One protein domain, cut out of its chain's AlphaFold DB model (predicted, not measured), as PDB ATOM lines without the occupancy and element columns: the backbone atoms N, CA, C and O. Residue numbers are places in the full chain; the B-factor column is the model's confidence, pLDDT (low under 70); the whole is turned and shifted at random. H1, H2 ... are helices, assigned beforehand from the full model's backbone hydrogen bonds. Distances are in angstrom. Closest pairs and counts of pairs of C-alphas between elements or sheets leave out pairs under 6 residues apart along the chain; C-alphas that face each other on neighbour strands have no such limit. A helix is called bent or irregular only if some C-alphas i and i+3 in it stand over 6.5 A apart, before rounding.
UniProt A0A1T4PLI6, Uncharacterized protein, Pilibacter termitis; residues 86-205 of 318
ATOM      1  N   GLU A  86    -144.937 367.816  12.901       95.25
ATOM      2  CA  GLU A  86    -144.035 368.721  13.610       95.25
ATOM      3  C   GLU A  86    -142.574 368.543  13.203       95.25
ATOM      4  O   GLU A  86    -141.865 369.536  13.081       95.25
ATOM      5  N   MET A  87    -142.132 367.317  12.911       95.69
ATOM      6  CA  MET A  87    -140.812 367.079  12.320       95.69
ATOM      7  C   MET A  87    -140.689 367.759  10.951       95.69
ATOM      8  O   MET A  87    -139.698 368.433  10.679       95.69
ATOM      9  N   GLU A  88    -141.714 367.646  10.104       96.25
ATOM     10  CA  GLU A  88    -141.755 368.327   8.804       96.25
ATOM     11  C   GLU A  88    -141.825 369.857   8.938       96.25
ATOM     12  O   GLU A  88    -141.221 370.580   8.145       96.25
ATOM     13  N   ASP A  89    -142.533 370.379   9.943       96.88
ATOM     14  CA  ASP A  89    -142.585 371.814  10.238       96.88
ATOM     15  C   ASP A  89    -141.246 372.336  10.786       96.88
ATOM     16  O   ASP A  89    -140.812 373.425  10.403       96.88
ATOM     17  N   PHE A  90    -140.558 371.558  11.626       97.00
ATOM     18  CA  PHE A  90    -139.210 371.861  12.110       97.00
ATOM     19  C   PHE A  90    -138.211 371.929  10.949       97.00
ATOM     20  O   PHE A  90    -137.514 372.934  10.795       97.00
ATOM     21  N   ILE A  91    -138.201 370.915  10.075       96.88
ATOM     22  CA  ILE A  91    -137.357 370.892   8.870       96.88
ATOM     23  C   ILE A  91    -137.686 372.081   7.967       96.88
ATOM     24  O   ILE A  91    -136.775 372.748   7.477       96.88
ATOM     25  N   PHE A  92    -138.971 372.375   7.756       97.44
ATOM     26  CA  PHE A  92    -139.402 373.519   6.960       97.44
ATOM     27  C   PHE A  92    -138.854 374.840   7.513       97.44
ATOM     28  O   PHE A  92    -138.299 375.627   6.745       97.44
ATOM     29  N   LEU A  93    -138.992 375.087   8.819       96.75
ATOM     30  CA  LEU A  93    -138.489 376.314   9.433       96.75
ATOM     31  C   LEU A  93    -136.976 376.405   9.285       96.75
ATOM     32  O   LEU A  93    -136.481 377.438   8.845       96.75
ATOM     33  N   MET A  94    -136.256 375.318   9.562       96.94
ATOM     34  CA  MET A  94    -134.802 375.333   9.479       96.94
ATOM     35  C   MET A  94    -134.301 375.549   8.058       96.94
ATOM     36  O   MET A  94    -133.499 376.448   7.816       96.94
ATOM     37  N   LYS A  95    -134.851 374.809   7.095       96.75
ATOM     38  CA  LYS A  95    -134.518 374.937   5.673       96.75
ATOM     39  C   LYS A  95    -134.712 376.355   5.136       96.75
ATOM     40  O   LYS A  95    -134.001 376.763   4.222       96.75
ATOM     41  N   ASN A  96    -135.674 377.096   5.682       96.62
ATOM     42  CA  ASN A  96    -136.027 378.436   5.220       96.62
ATOM     43  C   ASN A  96    -135.623 379.540   6.211       96.62
ATOM     44  O   ASN A  96    -136.052 380.681   6.039       96.62
ATOM     45  N   ALA A  97    -134.797 379.231   7.216       94.06
ATOM     46  CA  ALA A  97    -134.458 380.151   8.301       94.06
ATOM     47  C   ALA A  97    -133.892 381.479   7.785       94.06
ATOM     48  O   ALA A  97    -134.383 382.546   8.156       94.06
ATOM     49  N   GLN A  98    -132.934 381.421   6.851       92.81
ATOM     50  CA  GLN A  98    -132.355 382.624   6.250       92.81
ATOM     51  C   GLN A  98    -133.388 383.430   5.455       92.81
ATOM     52  O   GLN A  98    -133.477 384.637   5.620       92.81
ATOM     53  N   ALA A  99    -134.211 382.781   4.627       94.38
ATOM     54  CA  ALA A  99    -135.209 383.483   3.820       94.38
ATOM     55  C   ALA A  99    -136.292 384.146   4.689       94.38
ATOM     56  O   ALA A  99    -136.739 385.254   4.394       94.38
ATOM     57  N   ILE A 100    -136.706 383.483   5.775       93.31
ATOM     58  CA  ILE A 100    -137.626 384.030   6.782       93.31
ATOM     59  C   ILE A 100    -136.993 385.238   7.479       93.31
ATOM     60  O   ILE A 100    -137.655 386.269   7.648       93.31
ATOM     61  N   TYR A 101    -135.717 385.127   7.854       88.50
ATOM     62  CA  TYR A 101    -134.949 386.221   8.434       88.50
ATOM     63  C   TYR A 101    -134.850 387.406   7.477       88.50
ATOM     64  O   TYR A 101    -135.318 388.487   7.823       88.50
ATOM     65  N   ASP A 102    -134.348 387.202   6.260       87.38
ATOM     66  CA  ASP A 102    -134.165 388.245   5.248       87.38
ATOM     67  C   ASP A 102    -135.483 388.939   4.926       87.38
ATOM     68  O   ASP A 102    -135.542 390.169   4.848       87.38
ATOM     69  N   LYS A 103    -136.570 388.169   4.794       89.06
ATOM     70  CA  LYS A 103    -137.878 388.754   4.515       89.06
ATOM     71  C   LYS A 103    -138.365 389.615   5.666       89.06
ATOM     72  O   LYS A 103    -138.886 390.710   5.439       89.06
ATOM     73  N   THR A 104    -138.200 389.138   6.895       82.50
ATOM     74  CA  THR A 104    -138.561 389.933   8.068       82.50
ATOM     75  C   THR A 104    -137.671 391.172   8.152       82.50
ATOM     76  O   THR A 104    -138.166 392.280   8.312       82.50
ATOM     77  N   TYR A 105    -136.370 391.036   7.934       79.19
ATOM     78  CA  TYR A 105    -135.431 392.146   7.939       79.19
ATOM     79  C   TYR A 105    -135.775 393.215   6.883       79.19
ATOM     80  O   TYR A 105    -135.796 394.408   7.193       79.19
ATOM     81  N   GLU A 106    -136.124 392.809   5.657       79.50
ATOM     82  CA  GLU A 106    -136.613 393.686   4.582       79.50
ATOM     83  C   GLU A 106    -137.884 394.431   5.009       79.50
ATOM     84  O   GLU A 106    -137.953 395.662   4.923       79.50
ATOM     85  N   MET A 107    -138.878 393.692   5.513       77.12
ATOM     86  CA  MET A 107    -140.163 394.243   5.950       77.12
ATOM     87  C   MET A 107    -140.016 395.230   7.104       77.12
ATOM     88  O   MET A 107    -140.826 396.140   7.229       77.12
ATOM     89  N   TRP A 108    -138.988 395.078   7.929       71.44
ATOM     90  CA  TRP A 108    -138.735 395.946   9.074       71.44
ATOM     91  C   TRP A 108    -137.619 396.963   8.802       71.44
ATOM     92  O   TRP A 108    -137.254 397.743   9.681       71.44
ATOM     93  N   ASN A 109    -137.100 397.012   7.567       67.19
ATOM     94  CA  ASN A 109    -136.019 397.901   7.133       67.19
ATOM     95  C   ASN A 109    -134.816 397.871   8.095       67.19
ATOM     96  O   ASN A 109    -134.315 398.920   8.508       67.19
ATOM     97  N   GLY A 110    -134.420 396.665   8.493       60.56
ATOM     98  CA  GLY A 110    -133.338 396.417   9.442       60.56
ATOM     99  C   GLY A 110    -133.620 396.804  10.892       60.56
ATOM    100  O   GLY A 110    -132.726 396.736  11.724       60.56
ATOM    101  N   VAL A 111    -134.849 397.204  11.230       56.75
ATOM    102  CA  VAL A 111    -135.244 397.500  12.611       56.75
ATOM    103  C   VAL A 111    -135.814 396.241  13.253       56.75
ATOM    104  O   VAL A 111    -137.027 396.042  13.286       56.75
ATOM    105  N   PHE A 112    -134.934 395.368  13.736       60.56
ATOM    106  CA  PHE A 112    -135.338 394.127  14.385       60.56
ATOM    107  C   PHE A 112    -134.475 393.854  15.620       60.56
ATOM    108  O   PHE A 112    -133.257 393.733  15.519       60.56
ATOM    109  N   GLU A 113    -135.107 393.745  16.790       51.09
ATOM    110  CA  GLU A 113    -134.457 393.172  17.968       51.09
ATOM    111  C   GLU A 113    -134.505 391.649  17.844       51.09
ATOM    112  O   GLU A 113    -135.537 391.026  18.104       51.09
ATOM    113  N   ILE A 114    -133.373 391.033  17.499       52.69
ATOM    114  CA  ILE A 114    -133.147 389.634  17.866       52.69
ATOM    115  C   ILE A 114    -132.806 389.647  19.360       52.69
ATOM    116  O   ILE A 114    -131.643 389.645  19.747       52.69
ATOM    117  N   GLY A 115    -133.816 389.772  20.222       51.09
ATOM    118  CA  GLY A 115    -133.613 389.488  21.640       51.09
ATOM    119  C   GLY A 115    -133.223 388.018  21.780       51.09
ATOM    120  O   GLY A 115    -133.827 387.181  21.107       51.09
ATOM    121  N   SER A 116    -132.249 387.702  22.629       55.28
ATOM    122  CA  SER A 116    -131.841 386.319  22.871       55.28
ATOM    123  C   SER A 116    -132.967 385.557  23.565       55.28
ATOM    124  O   SER A 116    -133.177 385.624  24.778       55.28
ATOM    125  N   GLN A 117    -133.745 384.833  22.759       61.72
ATOM    126  CA  GLN A 117    -134.950 384.121  23.197       61.72
ATOM    127  C   GLN A 117    -134.633 382.934  24.126       61.72
ATOM    128  O   GLN A 117    -135.541 382.290  24.648       61.72
ATOM    129  N   THR A 118    -133.347 382.630  24.321       56.41
ATOM    130  CA  THR A 118    -132.829 381.551  25.167       56.41
ATOM    131  C   THR A 118    -132.297 382.034  26.519       56.41
ATOM    132  O   THR A 118    -131.950 381.202  27.361       56.41
ATOM    133  N   VAL A 119    -132.255 383.348  26.784       58.66
ATOM    134  CA  VAL A 119    -131.791 383.866  28.082       58.66
ATOM    135  C   VAL A 119    -132.694 383.366  29.206       58.66
ATOM    136  O   VAL A 119    -133.905 383.571  29.205       58.66
ATOM    137  N   GLY A 120    -132.080 382.699  30.186       63.72
ATOM    138  CA  GLY A 120    -132.776 382.103  31.326       63.72
ATOM    139  C   GLY A 120    -133.297 380.681  31.089       63.72
ATOM    140  O   GLY A 120    -133.925 380.122  31.988       63.72
ATOM    141  N   ILE A 121    -133.033 380.067  29.929       78.25
ATOM    142  CA  ILE A 121    -133.315 378.644  29.709       78.25
ATOM    143  C   ILE A 121    -132.192 377.802  30.344       78.25
ATOM    144  O   ILE A 121    -131.029 378.001  29.999       78.25
ATOM    145  N   PRO A 122    -132.500 376.849  31.249       84.75
ATOM    146  CA  PRO A 122    -131.480 376.004  31.870       84.75
ATOM    147  C   PRO A 122    -130.720 375.145  30.850       84.75
ATOM    148  O   PRO A 122    -131.340 374.557  29.962       84.75
ATOM    149  N   GLU A 123    -129.407 374.983  31.037       86.31
ATOM    150  CA  GLU A 123    -128.546 374.150  30.176       86.31
ATOM    151  C   GLU A 123    -129.068 372.712  30.043       86.31
ATOM    152  O   GLU A 123    -129.078 372.150  28.951       86.31
ATOM    153  N   GLU A 124    -129.607 372.137  31.124       88.31
ATOM    154  CA  GLU A 124    -130.219 370.801  31.113       88.31
ATOM    155  C   GLU A 124    -131.391 370.689  30.128       88.31
ATOM    156  O   GLU A 124    -131.625 369.634  29.539       88.31
ATOM    157  N   LYS A 125    -132.149 371.777  29.947       88.38
ATOM    158  CA  LYS A 125    -133.280 371.819  29.018       88.38
ATOM    159  C   LYS A 125    -132.798 371.928  27.572       88.38
ATOM    160  O   LYS A 125    -133.407 371.326  26.695       88.38
ATOM    161  N   ILE A 126    -131.695 372.639  27.336       91.12
ATOM    162  CA  ILE A 126    -131.040 372.725  26.023       91.12
ATOM    163  C   ILE A 126    -130.436 371.367  25.652       91.12
ATOM    164  O   ILE A 126    -130.689 370.868  24.559       91.12
ATOM    165  N   ALA A 127    -129.729 370.716  26.578       91.69
ATOM    166  CA  ALA A 127    -129.094 369.420  26.344       91.69
ATOM    167  C   ALA A 127    -130.094 368.337  25.903       91.69
ATOM    168  O   ALA A 127    -129.784 367.531  25.026       91.69
ATOM    169  N   LYS A 128    -131.321 368.354  26.446       93.94
ATOM    170  CA  LYS A 128    -132.400 367.430  26.052       93.94
ATOM    171  C   LYS A 128    -132.802 367.540  24.585       93.94
ATOM    172  O   LYS A 128    -133.253 366.552  24.023       93.94
ATOM    173  N   THR A 129    -132.624 368.702  23.960       94.44
ATOM    174  CA  THR A 129    -133.008 368.911  22.556       94.44
ATOM    175  C   THR A 129    -132.130 368.118  21.580       94.44
ATOM    176  O   THR A 129    -132.554 367.841  20.461       94.44
ATOM    177  N   GLY A 130    -130.901 367.765  21.981       94.31
ATOM    178  CA  GLY A 130    -129.875 367.214  21.091       94.31
ATOM    179  C   GLY A 130    -129.138 368.266  20.244       94.31
ATOM    180  O   GLY A 130    -128.225 367.914  19.491       94.31
ATOM    181  N   TYR A 131    -129.481 369.547  20.384       94.62
ATOM    182  CA  TYR A 131    -128.901 370.679  19.657       94.62
ATOM    183  C   TYR A 131    -128.039 371.560  20.573       94.62
ATOM    184  O   TYR A 131    -128.168 371.527  21.800       94.62
ATOM    185  N   SER A 132    -127.126 372.327  19.981       92.62
ATOM    186  CA  SER A 132    -126.354 373.347  20.694       92.62
ATOM    187  C   SER A 132    -127.255 374.515  21.114       92.62
ATOM    188  O   SER A 132    -128.350 374.701  20.582       92.62
ATOM    189  N   GLN A 133    -126.791 375.336  22.058       89.00
ATOM    190  CA  GLN A 133    -127.520 376.544  22.456       89.00
ATOM    191  C   GLN A 133    -127.770 377.488  21.269       89.00
ATOM    192  O   GLN A 133    -128.870 378.019  21.138       89.00
ATOM    193  N   GLU A 134    -126.775 377.655  20.397       87.38
ATOM    194  CA  GLU A 134    -126.875 378.482  19.191       87.38
ATOM    195  C   GLU A 134    -127.909 377.919  18.205       87.38
ATOM    196  O   GLU A 134    -128.770 378.650  17.727       87.38
ATOM    197  N   GLU A 135    -127.899 376.607  17.959       92.56
ATOM    198  CA  GLU A 135    -128.879 375.935  17.093       92.56
ATOM    199  C   GLU A 135    -130.311 376.107  17.634       92.56
ATOM    200  O   GLU A 135    -131.238 376.456  16.898       92.56
ATOM    201  N   VAL A 136    -130.500 375.938  18.945       92.00
ATOM    202  CA  VAL A 136    -131.793 376.179  19.603       92.00
ATOM    203  C   VAL A 136    -132.226 377.640  19.453       92.00
ATOM    204  O   VAL A 136    -133.396 377.911  19.174       92.00
ATOM    205  N   GLU A 137    -131.305 378.589  19.599       87.62
ATOM    206  CA  GLU A 137    -131.590 380.016  19.449       87.62
ATOM    207  C   GLU A 137    -131.983 380.390  18.016       87.62
ATOM    208  O   GLU A 137    -132.960 381.124  17.824       87.62
ATOM    209  N   ILE A 138    -131.303 379.834  17.010       90.19
ATOM    210  CA  ILE A 138    -131.654 380.008  15.593       90.19
ATOM    211  C   ILE A 138    -133.067 379.489  15.335       90.19
ATOM    212  O   ILE A 138    -133.877 380.187  14.717       90.19
ATOM    213  N   PHE A 139    -133.389 378.291  15.824       92.94
ATOM    214  CA  PHE A 139    -134.715 377.712  15.640       92.94
ATOM    215  C   PHE A 139    -135.808 378.571  16.289       92.94
ATOM    216  O   PHE A 139    -136.778 378.935  15.621       92.94
ATOM    217  N   ILE A 140    -135.653 378.939  17.567       90.06
ATOM    218  CA  ILE A 140    -136.656 379.737  18.292       90.06
ATOM    219  C   ILE A 140    -136.839 381.102  17.624       90.06
ATOM    220  O   ILE A 140    -137.972 381.551  17.436       90.06
ATOM    221  N   THR A 141    -135.740 381.738  17.216       86.75
ATOM    222  CA  THR A 141    -135.770 383.009  16.487       86.75
ATOM    223  C   THR A 141    -136.523 382.857  15.171       86.75
ATOM    224  O   THR A 141    -137.461 383.607  14.908       86.75
ATOM    225  N   THR A 142    -136.188 381.843  14.374       91.12
ATOM    226  CA  THR A 142    -136.849 381.556  13.092       91.12
ATOM    227  C   THR A 142    -138.341 381.301  13.274       91.12
ATOM    228  O   THR A 142    -139.166 381.857  12.547       91.12
ATOM    229  N   TYR A 143    -138.709 380.510  14.280       91.62
ATOM    230  CA  TYR A 143    -140.101 380.259  14.623       91.62
ATOM    231  C   TYR A 143    -140.830 381.551  15.019       91.62
ATOM    232  O   TYR A 143    -141.955 381.783  14.569       91.62
ATOM    233  N   HIS A 144    -140.214 382.427  15.816       86.31
ATOM    234  CA  HIS A 144    -140.812 383.706  16.205       86.31
ATOM    235  C   HIS A 144    -140.990 384.649  15.004       86.31
ATOM    236  O   HIS A 144    -142.043 385.271  14.837       86.31
ATOM    237  N   LEU A 145    -139.991 384.725  14.126       86.81
ATOM    238  CA  LEU A 145    -140.057 385.477  12.872       86.81
ATOM    239  C   LEU A 145    -141.209 384.974  11.996       86.81
ATOM    240  O   LEU A 145    -142.074 385.754  11.595       86.81
ATOM    241  N   TYR A 146    -141.291 383.662  11.788       91.25
ATOM    242  CA  TYR A 146    -142.376 383.040  11.038       91.25
ATOM    243  C   TYR A 146    -143.749 383.340  11.662       91.25
ATOM    244  O   TYR A 146    -144.603 383.937  11.009       91.25
ATOM    245  N   SER A 147    -143.943 382.972  12.932       86.88
ATOM    246  CA  SER A 147    -145.253 382.947  13.606       86.88
ATOM    247  C   SER A 147    -145.775 384.315  14.050       86.88
ATOM    248  O   SER A 147    -146.984 384.536  14.117       86.88
ATOM    249  N   SER A 148    -144.883 385.240  14.402       79.00
ATOM    250  CA  SER A 148    -145.275 386.535  14.972       79.00
ATOM    251  C   SER A 148    -145.126 387.676  13.978       79.00
ATOM    252  O   SER A 148    -145.914 388.620  14.024       79.00
ATOM    253  N   ASN A 149    -144.152 387.593  13.067       79.75
ATOM    254  CA  ASN A 149    -143.853 388.687  12.146       79.75
ATOM    255  C   ASN A 149    -144.411 388.439  10.750       79.75
ATOM    256  O   ASN A 149    -144.977 389.361  10.167       79.75
ATOM    257  N   LEU A 150    -144.283 387.222  10.222       86.50
ATOM    258  CA  LEU A 150    -144.738 386.929   8.867       86.50
ATOM    259  C   LEU A 150    -146.205 386.495   8.825       86.50
ATOM    260  O   LEU A 150    -146.986 387.126   8.121       86.50
ATOM    261  N   THR A 151    -146.625 385.486   9.588       86.75
ATOM    262  CA  THR A 151    -148.006 384.962   9.507       86.75
ATOM    263  C   THR A 151    -149.069 385.942   9.997       86.75
ATOM    264  O   THR A 151    -150.175 385.956   9.455       86.75
ATOM    265  N   ASN A 152    -148.743 386.774  10.990       78.81
ATOM    266  CA  ASN A 152    -149.666 387.778  11.534       78.81
ATOM    267  C   ASN A 152    -149.688 389.071  10.723       78.81
ATOM    268  O   ASN A 152    -150.507 389.936  10.991       78.81
ATOM    269  N   ASN A 153    -148.800 389.216   9.743       79.75
ATOM    270  CA  ASN A 153    -148.754 390.389   8.896       79.75
ATOM    271  C   ASN A 153    -149.325 390.078   7.517       79.75
ATOM    272  O   ASN A 153    -148.926 389.102   6.892       79.75
ATOM    273  N   LYS A 154    -150.190 390.938   6.978       82.94
ATOM    274  CA  LYS A 154    -150.788 390.705   5.653       82.94
ATOM    275  C   LYS A 154    -149.746 390.508   4.539       82.94
ATOM    276  O   LYS A 154    -149.915 389.609   3.717       82.94
ATOM    277  N   LEU A 155    -148.680 391.314   4.500       84.56
ATOM    278  CA  LEU A 155    -147.626 391.174   3.486       84.56
ATOM    279  C   LEU A 155    -146.746 389.952   3.731       84.56
ATOM    280  O   LEU A 155    -146.430 389.233   2.784       84.56
ATOM    281  N   GLY A 156    -146.374 389.707   4.988       87.94
ATOM    282  CA  GLY A 156    -145.604 388.524   5.365       87.94
ATOM    283  C   GLY A 156    -146.353 387.236   5.026       87.94
ATOM    284  O   GLY A 156    -145.798 386.344   4.389       87.94
ATOM    285  N   LYS A 157    -147.649 387.177   5.342       90.06
ATOM    286  CA  LYS A 157    -148.533 386.052   5.039       90.06
ATOM    287  C   LYS A 157    -148.681 385.847   3.537       90.06
ATOM    288  O   LYS A 157    -148.599 384.715   3.079       90.06
ATOM    289  N   LYS A 158    -148.865 386.927   2.768       90.94
ATOM    290  CA  LYS A 158    -148.903 386.858   1.300       90.94
ATOM    291  C   LYS A 158    -147.609 386.259   0.748       90.94
ATOM    292  O   LYS A 158    -147.673 385.299  -0.010       90.94
ATOM    293  N   TRP A 159    -146.454 386.755   1.197       93.94
ATOM    294  CA  TRP A 159    -145.152 386.222   0.794       93.94
ATOM    295  C   TRP A 159    -144.990 384.741   1.154       93.94
ATOM    296  O   TRP A 159    -144.543 383.961   0.312       93.94
ATOM    297  N   LEU A 160    -145.395 384.331   2.362       95.50
ATOM    298  CA  LEU A 160    -145.355 382.929   2.783       95.50
ATOM    299  C   LEU A 160    -146.193 382.037   1.859       95.50
ATOM    300  O   LEU A 160    -145.696 381.019   1.387       95.50
ATOM    301  N   VAL A 161    -147.429 382.442   1.559       95.44
ATOM    302  CA  VAL A 161    -148.331 381.680   0.683       95.44
ATOM    303  C   VAL A 161    -147.797 381.611  -0.749       95.44
ATOM    304  O   VAL A 161    -147.836 380.548  -1.362       95.44
ATOM    305  N   GLU A 162    -147.259 382.709  -1.278       96.12
ATOM    306  CA  GLU A 162    -146.708 382.763  -2.638       96.12
ATOM    307  C   GLU A 162    -145.453 381.893  -2.811       96.12
ATOM    308  O   GLU A 162    -145.257 381.324  -3.883       96.12
ATOM    309  N   ASN A 163    -144.612 381.768  -1.777       96.56
ATOM    310  CA  ASN A 163    -143.340 381.037  -1.865       96.56
ATOM    311  C   ASN A 163    -143.429 379.589  -1.371       96.56
ATOM    312  O   ASN A 163    -142.697 378.730  -1.861       96.56
ATOM    313  N   TYR A 164    -144.311 379.306  -0.409       95.81
ATOM    314  CA  TYR A 164    -144.349 378.019   0.294       95.81
ATOM    315  C   TYR A 164    -145.747 377.392   0.376       95.81
ATOM    316  O   TYR A 164    -145.878 376.274   0.877       95.81
ATOM    317  N   GLY A 165    -146.782 378.074  -0.123       94.50
ATOM    318  CA  GLY A 165    -148.174 377.655   0.015       94.50
ATOM    319  C   GLY A 165    -148.751 377.921   1.408       94.50
ATOM    320  O   GLY A 165    -148.097 378.467   2.298       94.50
ATOM    321  N   GLU A 166    -150.016 377.549   1.602       91.75
ATOM    322  CA  GLU A 166    -150.641 377.615   2.922       91.75
ATOM    323  C   GLU A 166    -150.039 376.548   3.842       91.75
ATOM    324  O   GLU A 166    -150.124 375.349   3.571       91.75
ATOM    325  N   ARG A 167    -149.433 376.989   4.949       92.19
ATOM    326  CA  ARG A 167    -148.894 376.113   5.990       92.19
ATOM    327  C   ARG A 167    -149.262 376.640   7.370       92.19
ATOM    328  O   ARG A 167    -148.903 377.755   7.748       92.19
ATOM    329  N   GLU A 168    -149.944 375.805   8.140       90.75
ATOM    330  CA  GLU A 168    -150.268 376.072   9.538       90.75
ATOM    331  C   GLU A 168    -149.277 375.338  10.444       90.75
ATOM    332  O   GLU A 168    -149.186 374.109  10.401       90.75
ATOM    333  N   ILE A 169    -148.534 376.083  11.264       92.69
ATOM    334  CA  ILE A 169    -147.570 375.538  12.227       92.69
ATOM    335  C   ILE A 169    -148.128 375.741  13.634       92.69
ATOM    336  O   ILE A 169    -148.377 376.873  14.049       92.69
ATOM    337  N   ASN A 170    -148.306 374.647  14.379       91.56
ATOM    338  CA  ASN A 170    -148.719 374.711  15.778       91.56
ATOM    339  C   ASN A 170    -147.488 374.940  16.661       91.56
ATOM    340  O   ASN A 170    -146.736 374.011  16.951       91.56
ATOM    341  N   GLY A 171    -147.307 376.184  17.092       87.31
ATOM    342  CA  GLY A 171    -146.174 376.604  17.905       87.31
ATOM    343  C   GLY A 171    -146.005 375.887  19.235       87.31
ATOM    344  O   GLY A 171    -144.886 375.553  19.610       87.31
ATOM    345  N   GLU A 172    -147.102 375.653  19.951       89.44
ATOM    346  CA  GLU A 172    -147.065 374.999  21.259       89.44
ATOM    347  C   GLU A 172    -146.603 373.545  21.121       89.44
ATOM    348  O   GLU A 172    -145.683 373.125  21.821       89.44
ATOM    349  N   SER A 173    -147.176 372.807  20.163       93.12
ATOM    350  CA  SER A 173    -146.755 371.434  19.848       93.12
ATOM    351  C   SER A 173    -145.278 371.392  19.446       93.12
ATOM    352  O   SER A 173    -144.501 370.617  19.999       93.12
ATOM    353  N   LEU A 174    -144.873 372.287  18.541       94.31
ATOM    354  CA  LEU A 174    -143.519 372.334  18.000       94.31
ATOM    355  C   LEU A 174    -142.465 372.640  19.078       94.31
ATOM    356  O   LEU A 174    -141.440 371.965  19.154       94.31
ATOM    357  N   LEU A 175    -142.720 373.630  19.942       92.25
ATOM    358  CA  LEU A 175    -141.819 373.972  21.043       92.25
ATOM    359  C   LEU A 175    -141.766 372.860  22.095       92.25
ATOM    360  O   LEU A 175    -140.687 372.558  22.597       92.25
ATOM    361  N   ASN A 176    -142.894 372.224  22.417       93.75
ATOM    362  CA  ASN A 176    -142.911 371.097  23.351       93.75
ATOM    363  C   ASN A 176    -142.077 369.919  22.826       93.75
ATOM    364  O   ASN A 176    -141.270 369.375  23.578       93.75
ATOM    365  N   GLN A 177    -142.209 369.578  21.542       95.12
ATOM    366  CA  GLN A 177    -141.423 368.513  20.908       95.12
ATOM    367  C   GLN A 177    -139.925 368.840  20.858       95.12
ATOM    368  O   GLN A 177    -139.099 367.979  21.168       95.12
ATOM    369  N   LEU A 178    -139.558 370.100  20.583       95.19
ATOM    370  CA  LEU A 178    -138.168 370.550  20.706       95.19
ATOM    371  C   LEU A 178    -137.629 370.267  22.115       95.19
ATOM    372  O   LEU A 178    -136.583 369.638  22.262       95.19
ATOM    373  N   TRP A 179    -138.343 370.716  23.153       93.75
ATOM    374  CA  TRP A 179    -137.889 370.590  24.542       93.75
ATOM    375  C   TRP A 179    -137.857 369.150  25.060       93.75
ATOM    376  O   TRP A 179    -137.119 368.868  26.006       93.75
ATOM    377  N   ASN A 180    -138.625 368.253  24.446       94.31
ATOM    378  CA  ASN A 180    -138.603 366.823  24.737       94.31
ATOM    379  C   ASN A 180    -137.468 366.076  24.020       94.31
ATOM    380  O   ASN A 180    -137.201 364.928  24.365       94.31
ATOM    381  N   GLY A 181    -136.782 366.717  23.067       94.69
ATOM    382  CA  GLY A 181    -135.737 366.077  22.264       94.69
ATOM    383  C   GLY A 181    -136.266 365.297  21.066       94.69
ATOM    384  O   GLY A 181    -135.500 364.583  20.419       94.69
ATOM    385  N   ASP A 182    -137.544 365.459  20.722       95.06
ATOM    386  CA  ASP A 182    -138.205 364.677  19.671       95.06
ATOM    387  C   ASP A 182    -137.610 364.962  18.277       95.06
ATOM    388  O   ASP A 182    -137.732 364.152  17.362       95.06
ATOM    389  N   PHE A 183    -136.906 366.088  18.113       95.88
ATOM    390  CA  PHE A 183    -136.211 366.453  16.875       95.88
ATOM    391  C   PHE A 183    -134.738 366.036  16.834       95.88
ATOM    392  O   PHE A 183    -134.102 366.234  15.800       95.88
ATOM    393  N   ALA A 184    -134.174 365.451  17.896       94.62
ATOM    394  CA  ALA A 184    -132.779 365.003  17.906       94.62
ATOM    395  C   ALA A 184    -132.419 364.050  16.738       94.62
ATOM    396  O   ALA A 184    -131.339 364.219  16.163       94.62
ATOM    397  N   PRO A 185    -133.301 363.122  16.297       95.00
ATOM    398  CA  PRO A 185    -133.025 362.268  15.137       95.00
ATOM    399  C   PRO A 185    -132.817 363.029  13.818       95.00
ATOM    400  O   PRO A 185    -132.197 362.501  12.898       95.00
ATOM    401  N   LEU A 186    -133.306 364.269  13.712       95.12
ATOM    402  CA  LEU A 186    -133.209 365.082  12.496       95.12
ATOM    403  C   LEU A 186    -131.883 365.838  12.375       95.12
ATOM    404  O   LEU A 186    -131.640 366.466  11.344       95.12
ATOM    405  N   LYS A 187    -131.016 365.790  13.396       94.25
ATOM    406  CA  LYS A 187    -129.828 366.649  13.488       94.25
ATOM    407  C   LYS A 187    -128.958 366.613  12.232       94.25
ATOM    408  O   LYS A 187    -128.609 367.661  11.701       94.25
ATOM    409  N   ALA A 188    -128.664 365.418  11.725       93.62
ATOM    410  CA  ALA A 188    -127.835 365.251  10.531       93.62
ATOM    411  C   ALA A 188    -128.457 365.888   9.274       93.62
ATOM    412  O   ALA A 188    -127.734 366.421   8.437       93.62
ATOM    413  N   GLU A 189    -129.784 365.857   9.146       93.94
ATOM    414  CA  GLU A 189    -130.505 366.438   8.009       93.94
ATOM    415  C   GLU A 189    -130.518 367.967   8.066       93.94
ATOM    416  O   GLU A 189    -130.344 368.628   7.041       93.94
ATOM    417  N   VAL A 190    -130.716 368.539   9.258       94.50
ATOM    418  CA  VAL A 190    -130.872 369.991   9.409       94.50
ATOM    419  C   VAL A 190    -129.560 370.742   9.629       94.50
ATOM    420  O   VAL A 190    -129.554 371.966   9.510       94.50
ATOM    421  N   GLN A 191    -128.450 370.044   9.898       94.12
ATOM    422  CA  GLN A 191    -127.158 370.662  10.221       94.12
ATOM    423  C   GLN A 191    -126.724 371.700   9.180       94.12
ATOM    424  O   GLN A 191    -126.340 372.814   9.529       94.12
ATOM    425  N   THR A 192    -126.855 371.369   7.891       93.62
ATOM    426  CA  THR A 192    -126.456 372.281   6.808       93.62
ATOM    427  C   THR A 192    -127.269 373.577   6.792       93.62
ATOM    428  O   THR A 192    -126.770 374.612   6.357       93.62
ATOM    429  N   TYR A 193    -128.510 373.562   7.286       94.69
ATOM    430  CA  TYR A 193    -129.347 374.759   7.330       94.69
ATOM    431  C   TYR A 193    -128.935 375.706   8.458       94.69
ATOM    432  O   TYR A 193    -128.984 376.920   8.268       94.69
ATOM    433  N   PHE A 194    -128.467 375.175   9.594       91.31
ATOM    434  CA  PHE A 194    -127.870 375.997  10.650       91.31
ATOM    435  C   PHE A 194    -126.617 376.722  10.147       91.31
ATOM    436  O   PHE A 194    -126.477 377.919  10.364       91.31
ATOM    437  N   GLU A 195    -125.754 376.042   9.389       90.31
ATOM    438  CA  GLU A 195    -124.527 376.632   8.822       90.31
ATOM    439  C   GLU A 195    -124.795 377.711   7.756       90.31
ATOM    440  O   GLU A 195    -123.972 378.601   7.516       90.31
ATOM    441  N   GLN A 196    -125.941 377.625   7.078       89.75
ATOM    442  CA  GLN A 196    -126.374 378.608   6.083       89.75
ATOM    443  C   GLN A 196    -126.990 379.857   6.718       89.75
ATOM    444  O   GLN A 196    -127.050 380.895   6.054       89.75
ATOM    445  N   TYR A 197    -127.432 379.769   7.975       87.12
ATOM    446  CA  TYR A 197    -128.028 380.883   8.694       87.12
ATOM    447  C   TYR A 197    -126.959 381.916   9.063       87.12
ATOM    448  O   TYR A 197    -126.030 381.661   9.825       87.12
ATOM    449  N   LYS A 198    -127.085 383.105   8.481       85.31
ATOM    450  CA  LYS A 198    -126.172 384.240   8.606       85.31
ATOM    451  C   LYS A 198    -127.001 385.496   8.862       85.31
ATOM    452  O   LYS A 198    -127.274 386.255   7.926       85.31
ATOM    453  N   PRO A 199    -127.450 385.712  10.109       75.31
ATOM    454  CA  PRO A 199    -128.160 386.928  10.449       75.31
ATOM    455  C   PRO A 199    -127.197 388.112  10.320       75.31
ATOM    456  O   PRO A 199    -126.014 388.014  10.651       75.31
ATOM    457  N   VAL A 200    -127.703 389.244   9.841       69.19
ATOM    458  CA  VAL A 200    -126.943 390.496   9.868       69.19
ATOM    459  C   VAL A 200    -126.830 390.928  11.328       69.19
ATOM    460  O   VAL A 200    -127.841 390.971  12.035       69.19
ATOM    461  N   ASN A 201    -125.615 391.237  11.792       59.91
ATOM    462  CA  ASN A 201    -125.414 391.733  13.150       59.91
ATOM    463  C   ASN A 201    -126.223 393.038  13.335       59.91
ATOM    464  O   ASN A 201    -126.013 393.992  12.577       59.91
ATOM    465  N   PRO A 202    -127.136 393.116  14.323       51.56
ATOM    466  CA  PRO A 202    -127.909 394.324  14.594       51.56
ATOM    467  C   PRO A 202    -127.031 395.570  14.796       51.56
ATOM    468  O   PRO A 202    -127.406 396.652  14.342       51.56
ATOM    469  N   GLU A 203    -125.841 395.423  15.388       47.28
ATOM    470  CA  GLU A 203    -124.893 396.527  15.599       47.28
ATOM    471  C   GLU A 203    -124.285 397.051  14.287       47.28
ATOM    472  O   GLU A 203    -124.083 398.255  14.135       47.28
ATOM    473  N   GLU A 204    -124.069 396.177  13.300       46.59
ATOM    474  CA  GLU A 204    -123.592 396.556  11.959       46.59
ATOM    475  C   GLU A 204    -124.718 397.126  11.084       46.59
ATOM    476  O   GLU A 204    -124.473 397.906  10.163       46.59
ATOM    477  N   SER A 205    -125.968 396.762  11.380       45.62
ATOM    478  CA  SER A 205    -127.137 397.173  10.597       45.62
ATOM    479  C   SER A 205    -127.600 398.613  10.838       45.62
ATOM    480  O   SER A 205    -128.399 399.137  10.056       45.62
TER     481      SER A 205
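What this domain is: This is residues 86 to 205 of the 318 residues of an uncharacterized protein of Pilibacter termitis (UniProt A0A1T4PLI6). The longest helix, H4, runs through the middle of a helical body, with H1 and H2, joined by one residue, both crossing it. H7 lies side by side with H1, H6 packs on H1, H3 packs on H6, and H5 makes a corner at the end of H4, while H8 lies at the far end of the last link and touches no helix. The printed part has 120 residues with eight named helices, H1 to H8 in chain order, and no named strand; the class is all helix. It is compact, with a radius of gyration of the C-alphas of 14.0 A and spans of 37 by 34 by 24 A.

How they stand to each other: H4, residues 133 to 150, and H1, residues 86 to 95, are the hubs, touching 3 helices each. H4, with residues 139 to 146 alone, touches H1, about perpendicular at 87 degrees; their closest C-alphas are those of Leu 93 and Thr 142, 6.6 A apart. H2, residues 97 to 107, touches H4 at a steep tilt of 45 degrees, the same way, closest at the C-alphas of Ala 97 and Thr 142, 5.5 A apart. H5, residues 154 to 164, touches H4 only at the corner, where the C-alphas of Leu 150 and Gly 156 are 3.9 A apart. H5 and H2 only just touch, with 3 pairs of C-alphas within 8 A, the closest being Thr 104 and Gly 156 at 7.7 A. H7, residues 184 to 196, touches H1 at a shallow tilt of 19 degrees, the same way, closest at the C-alphas of Lys 95 and Tyr 193, 5.4 A apart. H6, residues 171 to 180, touches H1, about perpendicular at 86 degrees, with the C-alphas of Glu 86 and Leu 174 closest at 5.7 A. H3, residues 123 to 128, touches H6 at the C-alphas of Lys 128 and Asn 180, 6.4 A apart. The packing of the helices is mostly crossed, but only just. Every O i to N i+4 pair is within hydrogen-bond range in H1 to H6; in H7 it is 5 of 9, and H8, residues 202 to 205, is too short for such a pair.

Where its parts are: H4 measures 24.3 A from C-alpha 133 at (-127.520, 376.544, 22.456) to C-alpha 150; it is neither bent nor irregular, but only just, C-alphas 147 and 150 being 6.2 A apart. H7 measures 19.1 A and is irregular, with C-alphas 185 and 188 7.6 A apart. H2 measures 15.4 A, H5 15.2 A, H6 14.1 A and H1 13.9 A, beginning at C-alpha 86 (-144.035, 368.721, 13.610). H3 and H8 are shorter; H8 ends at C-alpha 205 (-127.137, 397.173, 10.597).

The domain as a whole: The two C-alphas farthest apart, those of Glu 124 and Glu 162, are 39.4 A apart. The printed part has no cut, and its one long link is residues 108 to 122, between H2 and H3. The mean pLDDT of the printed part is 85.5; residues 109 to 120 and 200 to 205 are under 70.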